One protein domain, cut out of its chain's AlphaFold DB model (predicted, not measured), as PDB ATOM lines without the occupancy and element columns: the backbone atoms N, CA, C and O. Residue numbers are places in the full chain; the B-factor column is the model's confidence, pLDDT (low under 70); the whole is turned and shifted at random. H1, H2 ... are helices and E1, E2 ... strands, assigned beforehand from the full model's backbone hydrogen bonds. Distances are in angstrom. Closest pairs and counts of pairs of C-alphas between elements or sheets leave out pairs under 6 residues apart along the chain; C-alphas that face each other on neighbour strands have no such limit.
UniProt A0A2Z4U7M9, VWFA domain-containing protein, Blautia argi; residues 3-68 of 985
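This is residues 3 to 68 of the 985 residues of the protein "VWFA domain-containing protein" of Blautia argi (UniProt A0A2Z4U7M9). A small, strongly twisted sheet of three strands, with E1 between E2 and E3, has the short helix H2 at the end where E1 finishes and E2 begins, while the short helix H1 lies away from the sheet with the long loop of residues 7 to 22 leading from it to E1. The printed part has 66 residues, and along it come H1, E1, H2, E2 and E3. The sheet's order is E2, E1, E3, all antiparallel; the class is mixed, helices and strands, with 30 residues, under half, in named elements. The whole is compact, with a radius of gyration of the C-alphas of 11.8 A, and spans 33 by 24 by 19 A.

H1, residues 3 to 6, is not on the sheet, with 0 pairs of C-alphas within 10 A. E1, residues 23 to 29, is the inner strand. H2, residues 38 to 43, is only just on the sheet, with 5 pairs of C-alphas within 10 A, and only grazes it with residues 41 to 43. E2, residues 45 to 51, is antiparallel to E1 at 132 degrees; N 29 and O 45 are within hydrogen-bond range at 2.8 A. E3, residues 63 to 68, is antiparallel to E1 at 149 degrees, with N 26 and O 65 at 2.8 A. H1 is too short for an O i to N i+4 pair; H2 has 0 of 2 within range, but 2 of 3 O i to N i+3 pairs.

H1 begins at C-alpha 3 (73.487, -76.052, -50.863) and measures 5.1 A. E1 measures 20.0 A, H2 9.8 A, E2 14.9 A and E3 17.1 A, ending at C-alpha 68 (72.583, -87.696, -37.766).

The C-alphas of Thr 21 and Gly 32, the two farthest apart, are 33.6 A apart. The printed part has no cut; the links H1 to E1 and E2 to E3 are long. Mean pLDDT of the printed part is 70.3, with 32 residues under 70, among them 3 to 22.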
ATOM      1  N   ASP A   3      73.549 -77.498 -51.152       61.09
ATOM      2  CA  ASP A   3      73.487 -76.052 -50.863       61.09
ATOM      3  C   ASP A   3      74.586 -75.547 -49.909       61.09
ATOM      4  O   ASP A   3      74.997 -74.386 -49.969       61.09
ATOM      5  N   PHE A   4      75.055 -76.412 -49.001       65.81
ATOM      6  CA  PHE A   4      76.132 -76.083 -48.070       65.81
ATOM      7  C   PHE A   4      77.445 -75.899 -48.825       65.81
ATOM      8  O   PHE A   4      78.080 -74.854 -48.684       65.81
ATOM      9  N   TRP A   5      77.808 -76.875 -49.663       61.69
ATOM     10  CA  TRP A   5      79.047 -76.866 -50.440       61.69
ATOM     11  C   TRP A   5      79.052 -75.795 -51.530       61.69
ATOM     12  O   TRP A   5      80.084 -75.156 -51.728       61.69
ATOM     13  N   GLU A   6      77.909 -75.517 -52.165       65.69
ATOM     14  CA  GLU A   6      77.784 -74.394 -53.107       65.69
ATOM     15  C   GLU A   6      78.025 -73.029 -52.444       65.69
ATOM     16  O   GLU A   6      78.477 -72.089 -53.098       65.69
ATOM     17  N   SER A   7      77.766 -72.906 -51.137       64.56
ATOM     18  CA  SER A   7      77.936 -71.648 -50.402       64.56
ATOM     19  C   SER A   7      79.364 -71.392 -49.886       64.56
ATOM     20  O   SER A   7      79.624 -70.316 -49.336       64.56
ATOM     21  N   VAL A   8      80.291 -72.346 -50.049       65.06
ATOM     22  CA  VAL A   8      81.685 -72.248 -49.580       65.06
ATOM     23  C   VAL A   8      82.591 -71.688 -50.687       65.06
ATOM     24  O   VAL A   8      83.066 -72.410 -51.560       65.06
ATOM     25  N   GLU A   9      82.902 -70.389 -50.630       62.72
ATOM     26  CA  GLU A   9      83.935 -69.762 -51.473       62.72
ATOM     27  C   GLU A   9      85.320 -69.825 -50.805       62.72
ATOM     28  O   GLU A   9      85.446 -69.728 -49.584       62.72
ATOM     29  N   LYS A  10      86.397 -69.929 -51.602       62.22
ATOM     30  CA  LYS A  10      87.786 -70.053 -51.118       62.22
ATOM     31  C   LYS A  10      88.142 -68.944 -50.109       62.22
ATOM     32  O   LYS A  10      88.412 -67.808 -50.493       62.22
ATOM     33  N   GLY A  11      88.175 -69.296 -48.820       60.56
ATOM     34  CA  GLY A  11      88.497 -68.390 -47.711       60.56
ATOM     35  C   GLY A  11      87.308 -67.668 -47.056       60.56
ATOM     36  O   GLY A  11      87.549 -66.748 -46.275       60.56
ATOM     37  N   LYS A  12      86.055 -68.057 -47.338       63.91
ATOM     38  CA  LYS A  12      84.840 -67.513 -46.704       63.91
ATOM     39  C   LYS A  12      83.973 -68.611 -46.080       63.91
ATOM     40  O   LYS A  12      83.946 -69.737 -46.567       63.91
ATOM     41  N   ASN A  13      83.250 -68.252 -45.018       67.44
ATOM     42  CA  ASN A  13      82.312 -69.145 -44.334       67.44
ATOM     43  C   ASN A  13      81.086 -69.466 -45.206       67.44
ATOM     44  O   ASN A  13      80.624 -68.571 -45.920       67.44
ATOM     45  N   PRO A  14      80.530 -70.692 -45.114       68.19
ATOM     46  CA  PRO A  14      79.282 -71.043 -45.778       68.19
ATOM     47  C   PRO A  14      78.155 -70.128 -45.300       68.19
ATOM     48  O   PRO A  14      77.960 -69.929 -44.099       68.19
ATOM     49  N   THR A  15      77.417 -69.561 -46.252       65.94
ATOM     50  CA  THR A  15      76.294 -68.644 -45.977       65.94
ATOM     51  C   THR A  15      74.960 -69.369 -45.819       65.94
ATOM     52  O   THR A  15      74.006 -68.781 -45.313       65.94
ATOM     53  N   LYS A  16      74.899 -70.651 -46.195       62.75
ATOM     54  CA  LYS A  16      73.751 -71.532 -45.978       62.75
ATOM     55  C   LYS A  16      74.215 -72.805 -45.278       62.75
ATOM     56  O   LYS A  16      75.077 -73.512 -45.790       62.75
ATOM     57  N   THR A  17      73.642 -73.106 -44.117       62.91
ATOM     58  CA  THR A  17      73.825 -74.388 -43.419       62.91
ATOM     59  C   THR A  17      72.543 -75.218 -43.504       62.91
ATOM     60  O   THR A  17      71.469 -74.622 -43.417       62.91
ATOM     61  N   PRO A  18      72.621 -76.557 -43.650       62.41
ATOM     62  CA  PRO A  18      71.445 -77.427 -43.606       62.41
ATOM     63  C   PRO A  18      70.709 -77.328 -42.264       62.41
ATOM     64  O   PRO A  18      71.299 -76.924 -41.257       62.41
ATOM     65  N   ASP A  19      69.432 -77.707 -42.269       61.09
ATOM     66  CA  ASP A  19      68.581 -77.710 -41.082       61.09
ATOM     67  C   ASP A  19      69.142 -78.630 -39.978       61.09
ATOM     68  O   ASP A  19      69.565 -79.754 -40.246       61.09
ATOM     69  N   LYS A  20      69.166 -78.137 -38.732       60.06
ATOM     70  CA  LYS A  20      69.755 -78.821 -37.562       60.06
ATOM     71  C   LYS A  20      68.805 -79.842 -36.923       60.06
ATOM     72  O   LYS A  20      69.176 -80.487 -35.948       60.06
ATOM     73  N   THR A  21      67.592 -79.988 -37.452       59.19
ATOM     74  CA  THR A  21      66.566 -80.896 -36.918       59.19
ATOM     75  C   THR A  21      66.970 -82.373 -37.039       59.19
ATOM     76  O   THR A  21      66.715 -83.153 -36.128       59.19
ATOM     77  N   ASN A  22      67.717 -82.741 -38.089       59.25
ATOM     78  CA  ASN A  22      68.064 -84.143 -38.384       59.25
ATOM     79  C   ASN A  22      69.531 -84.501 -38.082       59.25
ATOM     80  O   ASN A  22      69.982 -85.595 -38.418       59.25
ATOM     81  N   GLY A  23      70.296 -83.592 -37.472       70.12
ATOM     82  CA  GLY A  23      71.705 -83.834 -37.169       70.12
ATOM     83  C   GLY A  23      72.492 -82.599 -36.729       70.12
ATOM     84  O   GLY A  23      71.959 -81.497 -36.599       70.12
ATOM     85  N   TYR A  24      73.789 -82.770 -36.484       74.75
ATOM     86  CA  TYR A  24      74.687 -81.709 -36.029       74.75
ATOM     87  C   TYR A  24      76.075 -81.795 -36.675       74.75
ATOM     88  O   TYR A  24      76.519 -82.851 -37.110       74.75
ATOM     89  N   TRP A  25      76.780 -80.660 -36.722       80.25
ATOM     90  CA  TRP A  25      78.136 -80.569 -37.275       80.25
ATOM     91  C   TRP A  25      79.196 -80.525 -36.175       80.25
ATOM     92  O   TRP A  25      78.985 -79.873 -35.151       80.25
ATOM     93  N   THR A  26      80.358 -81.118 -36.417       81.06
ATOM     94  CA  THR A  26      81.567 -81.033 -35.579       81.06
ATOM     95  C   THR A  26      82.781 -80.594 -36.413       81.06
ATOM     96  O   THR A  26      82.721 -80.525 -37.646       81.06
ATOM     97  N   LEU A  27      83.885 -80.218 -35.752       82.12
ATOM     98  CA  LEU A  27      85.163 -79.930 -36.418       82.12
ATOM     99  C   LEU A  27      86.041 -81.181 -36.482       82.12
ATOM    100  O   LEU A  27      86.155 -81.903 -35.497       82.12
ATOM    101  N   GLY A  28      86.745 -81.367 -37.594       77.00
ATOM    102  CA  GLY A  28      87.822 -82.342 -37.734       77.00
ATOM    103  C   GLY A  28      89.208 -81.701 -37.601       77.00
ATOM    104  O   GLY A  28      89.421 -80.569 -38.045       77.00
ATOM    105  N   GLN A  29      90.164 -82.420 -37.008       72.94
ATOM    106  CA  GLN A  29      91.572 -82.018 -36.905       72.94
ATOM    107  C   GLN A  29      92.481 -82.910 -37.758       72.94
ATOM    108  O   GLN A  29      92.354 -84.133 -37.751       72.94
ATOM    109  N   TYR A  30      93.439 -82.290 -38.454       75.06
ATOM    110  CA  TYR A  30      94.467 -82.976 -39.240       75.06
ATOM    111  C   TYR A  30      95.853 -82.391 -38.949       75.06
ATOM    112  O   TYR A  30      96.068 -81.187 -39.073       75.06
ATOM    113  N   SER A  31      96.811 -83.238 -38.569       65.88
ATOM    114  CA  SER A  31      98.159 -82.831 -38.139       65.88
ATOM    115  C   SER A  31      99.213 -82.826 -39.262       65.88
ATOM    116  O   SER A  31     100.337 -82.379 -39.041       65.88
ATOM    117  N   GLY A  32      98.865 -83.278 -40.475       64.81
ATOM    118  CA  GLY A  32      99.786 -83.451 -41.612       64.81
ATOM    119  C   GLY A  32     100.003 -82.222 -42.510       64.81
ATOM    120  O   GLY A  32     100.637 -82.338 -43.558       64.81
ATOM    121  N   GLY A  33      99.492 -81.045 -42.132       68.50
ATOM    122  CA  GLY A  33      99.600 -79.812 -42.921       68.50
ATOM    123  C   GLY A  33      98.383 -79.545 -43.818       68.50
ATOM    124  O   GLY A  33      97.254 -79.837 -43.442       68.50
ATOM    125  N   LEU A  34      98.591 -78.912 -44.980       67.81
ATOM    126  CA  LEU A  34      97.511 -78.529 -45.908       67.81
ATOM    127  C   LEU A  34      96.878 -79.775 -46.558       67.81
ATOM    128  O   LEU A  34      97.583 -80.545 -47.212       67.81
ATOM    129  N   ILE A  35      95.562 -79.943 -46.408       65.50
ATOM    130  CA  ILE A  35      94.804 -81.031 -47.043       65.50
ATOM    131  C   ILE A  35      94.612 -80.688 -48.523       65.50
ATOM    132  O   ILE A  35      94.044 -79.648 -48.857       65.50
ATOM    133  N   ASN A  36      95.110 -81.540 -49.418       66.25
ATOM    134  CA  ASN A  36      95.019 -81.347 -50.867       66.25
ATOM    135  C   ASN A  36      94.695 -82.629 -51.656       66.25
ATOM    136  O   ASN A  36      94.622 -82.573 -52.883       66.25
ATOM    137  N   LYS A  37      94.480 -83.756 -50.969       73.44
ATOM    138  CA  LYS A  37      94.021 -85.030 -51.533       73.44
ATOM    139  C   LYS A  37      92.937 -85.650 -50.655       73.44
ATOM    140  O   LYS A  37      92.989 -85.545 -49.434       73.44
ATOM    141  N   GLU A  38      91.995 -86.345 -51.283       70.56
ATOM    142  CA  GLU A  38      90.842 -86.976 -50.625       70.56
ATOM    143  C   GLU A  38      91.249 -88.072 -49.625       70.56
ATOM    144  O   GLU A  38      90.687 -88.172 -48.541       70.56
ATOM    145  N   GLU A  39      92.322 -88.809 -49.914       75.19
ATOM    146  CA  GLU A  39      92.903 -89.830 -49.025       75.19
ATOM    147  C   GLU A  39      93.330 -89.261 -47.655       75.19
ATOM    148  O   GLU A  39      93.366 -89.982 -46.660       75.19
ATOM    149  N   GLN A  40      93.635 -87.959 -47.579       72.12
ATOM    150  CA  GLN A  40      94.002 -87.292 -46.326       72.12
ATOM    151  C   GLN A  40      92.783 -87.011 -45.435       72.12
ATOM    152  O   GLN A  40      92.951 -86.866 -44.227       72.12
ATOM    153  N   LEU A  41      91.563 -86.978 -45.991       69.88
ATOM    154  CA  LEU A  41      90.332 -86.804 -45.210       69.88
ATOM    155  C   LEU A  41      90.069 -88.001 -44.289       69.88
ATOM    156  O   LEU A  41      89.527 -87.825 -43.205       69.88
ATOM    157  N   GLN A  42      90.531 -89.198 -44.660       75.19
ATOM    158  CA  GLN A  42      90.418 -90.398 -43.819       75.19
ATOM    159  C   GLN A  42      91.328 -90.362 -42.578       75.19
ATOM    160  O   GLN A  42      91.181 -91.184 -41.679       75.19
ATOM    161  N   GLN A  43      92.279 -89.424 -42.521       76.00
ATOM    162  CA  GLN A  43      93.180 -89.220 -41.380       76.00
ATOM    163  C   GLN A  43      92.714 -88.076 -40.467       76.00
ATOM    164  O   GLN A  43      93.427 -87.703 -39.534       76.00
ATOM    165  N   VAL A  44      91.554 -87.481 -40.754       76.81
ATOM    166  CA  VAL A  44      90.956 -86.423 -39.941       76.81
ATOM    167  C   VAL A  44      90.293 -87.058 -38.723       76.81
ATOM    168  O   VAL A  44      89.418 -87.908 -38.861       76.81
ATOM    169  N   THR A  45      90.689 -86.630 -37.526       77.69
ATOM    170  CA  THR A  45      90.028 -87.042 -36.281       77.69
ATOM    171  C   THR A  45      88.914 -86.055 -35.955       77.69
ATOM    172  O   THR A  45      89.156 -84.846 -35.925       77.69
ATOM    173  N   ASP A  46      87.701 -86.551 -35.715       79.38
ATOM    174  CA  ASP A  46      86.601 -85.728 -35.215       79.38
ATOM    175  C   ASP A  46      86.923 -85.216 -33.805       79.38
ATOM    176  O   ASP A  46      87.450 -85.941 -32.964       79.38
ATOM    177  N   THR A  47      86.636 -83.945 -33.553       78.25
ATOM    178  CA  THR A  47      86.815 -83.328 -32.237       78.25
ATOM    179  C   THR A  47      85.612 -83.507 -31.319       78.25
ATOM    180  O   THR A  47      85.692 -83.079 -30.170       78.25
ATOM    181  N   GLU A  48      84.497 -84.042 -31.828       75.44
ATOM    182  CA  GLU A  48      83.201 -84.229 -31.149       75.44
ATOM    183  C   GLU A  48      82.530 -82.930 -30.653       75.44
ATOM    184  O   GLU A  48      81.383 -82.924 -30.204       75.44
ATOM    185  N   ASN A  49      83.199 -81.783 -30.784       78.38
ATOM    186  CA  ASN A  49      82.660 -80.492 -30.389       78.38
ATOM    187  C   ASN A  49      81.668 -79.993 -31.437       78.38
ATOM    188  O   ASN A  49      82.061 -79.663 -32.560       78.38
ATOM    189  N   LYS A  50      80.390 -79.886 -31.053       79.88
ATOM    190  CA  LYS A  50      79.344 -79.346 -31.927       79.88
ATOM    191  C   LYS A  50      79.670 -77.905 -32.312       79.88
ATOM    192  O   LYS A  50      79.893 -77.051 -31.452       79.88
ATOM    193  N   VAL A  51      79.660 -77.622 -33.609       77.44
ATOM    194  CA  VAL A  51      79.942 -76.297 -34.161       77.44
ATOM    195  C   VAL A  51      78.825 -75.823 -35.076       77.44
ATOM    196  O   VAL A  51      78.063 -76.606 -35.638       77.44
ATOM    197  N   ASP A  52      78.749 -74.507 -35.255       77.94
ATOM    198  CA  ASP A  52      78.008 -73.904 -36.355       77.94
ATOM    199  C   ASP A  52      79.001 -73.545 -37.472       77.94
ATOM    200  O   ASP A  52      79.798 -72.614 -37.287       77.94
ATOM    201  N   PRO A  53      78.985 -74.253 -38.618       73.12
ATOM    202  CA  PRO A  53      79.946 -74.012 -39.689       73.12
ATOM    203  C   PRO A  53      79.933 -72.574 -40.224       73.12
ATOM    204  O   PRO A  53      80.974 -72.064 -40.631       73.12
ATOM    205  N   SER A  54      78.787 -71.882 -40.162       71.94
ATOM    206  CA  SER A  54      78.665 -70.488 -40.613       71.94
ATOM    207  C   SER A  54      79.438 -69.496 -39.728       71.94
ATOM    208  O   SER A  54      79.824 -68.412 -40.178       71.94
ATOM    209  N   LYS A  55      79.720 -69.866 -38.470       72.75
ATOM    210  CA  LYS A  55      80.365 -69.008 -37.457       72.75
ATOM    211  C   LYS A  55      81.812 -69.396 -37.148       72.75
ATOM    212  O   LYS A  55      82.509 -68.641 -36.472       72.75
ATOM    213  N   ALA A  56      82.279 -70.549 -37.622       70.31
ATOM    214  CA  ALA A  56      83.643 -71.014 -37.390       70.31
ATOM    215  C   ALA A  56      84.660 -70.246 -38.257       70.31
ATOM    216  O   ALA A  56      84.366 -69.860 -39.383       70.31
ATOM    217  N   LYS A  57      85.876 -70.009 -37.750       70.50
ATOM    218  CA  LYS A  57      86.943 -69.357 -38.528       70.50
ATOM    219  C   LYS A  57      87.583 -70.375 -39.474       70.50
ATOM    220  O   LYS A  57      88.318 -71.247 -39.014       70.50
ATOM    221  N   ILE A  58      87.338 -70.249 -40.778       68.56
ATOM    222  CA  ILE A  58      87.900 -71.170 -41.773       68.56
ATOM    223  C   ILE A  58      89.375 -70.854 -42.040       68.56
ATOM    224  O   ILE A  58      89.755 -69.726 -42.356       68.56
ATOM    225  N   THR A  59      90.209 -71.884 -41.933       65.75
ATOM    226  CA  THR A  59      91.604 -71.896 -42.387       65.75
ATOM    227  C   THR A  59      91.783 -72.992 -43.433       65.75
ATOM    228  O   THR A  59      90.894 -73.811 -43.650       65.75
ATOM    229  N   THR A  60      92.953 -73.067 -44.061       63.44
ATOM    230  CA  THR A  60      93.271 -74.114 -45.047       63.44
ATOM    231  C   THR A  60      93.343 -75.538 -44.467       63.44
ATOM    232  O   THR A  60      93.682 -76.461 -45.200       63.44
ATOM    233  N   GLN A  61      93.084 -75.719 -43.168       67.06
ATOM    234  CA  GLN A  61      93.078 -77.010 -42.465       67.06
ATOM    235  C   GLN A  61      91.721 -77.325 -41.801       67.06
ATOM    236  O   GLN A  61      91.615 -78.299 -41.066       67.06
ATOM    237  N   THR A  62      90.682 -76.508 -42.016       72.25
ATOM    238  CA  THR A  62      89.365 -76.699 -41.384       72.25
ATOM    239  C   THR A  62      88.540 -77.757 -42.127       72.25
ATOM    240  O   THR A  62      88.271 -77.589 -43.315       72.25
ATOM    241  N   VAL A  63      88.094 -78.803 -41.419       75.62
ATOM    242  CA  VAL A  63      87.179 -79.849 -41.919       75.62
ATOM    243  C   VAL A  63      85.917 -79.864 -41.051       75.62
ATOM    244  O   VAL A  63      86.029 -79.789 -39.829       75.62
ATOM    245  N   PHE A  64      84.730 -79.944 -41.659       79.50
ATOM    246  CA  PHE A  64      83.450 -80.107 -40.956       79.50
ATOM    247  C   PHE A  64      82.916 -81.529 -41.163       79.50
ATOM    248  O   PHE A  64      82.950 -82.024 -42.288       79.50
ATOM    249  N   ILE A  65      82.416 -82.160 -40.099       79.69
ATOM    250  CA  ILE A  65      81.859 -83.524 -40.104       79.69
ATOM    251  C   ILE A  65      80.384 -83.449 -39.679       79.69
ATOM    252  O   ILE A  65      80.063 -82.704 -38.757       79.69
ATOM    253  N   TRP A  66      79.485 -84.160 -40.368       79.38
ATOM    254  CA  TRP A  66      78.045 -84.207 -40.065       79.38
ATOM    255  C   TRP A  66      77.669 -85.509 -39.359       79.38
ATOM    256  O   TRP A  66      78.096 -86.577 -39.792       79.38
ATOM    257  N   HIS A  67      76.824 -85.405 -38.330       74.00
ATOM    258  CA  HIS A  67      76.247 -86.514 -37.565       74.00
ATOM    259  C   HIS A  67      74.722 -86.462 -37.625       74.00
ATOM    260  O   HIS A  67      74.160 -85.393 -37.404       74.00
ATOM    261  N   GLU A  68      74.050 -87.588 -37.863       69.38
ATOM    262  CA  GLU A  68      72.583 -87.696 -37.766       69.38
ATOM    263  C   GLU A  68      72.134 -87.893 -36.303       69.38
ATOM    264  O   GLU A  68      72.867 -88.464 -35.492       69.38
TER     265      GLU A  68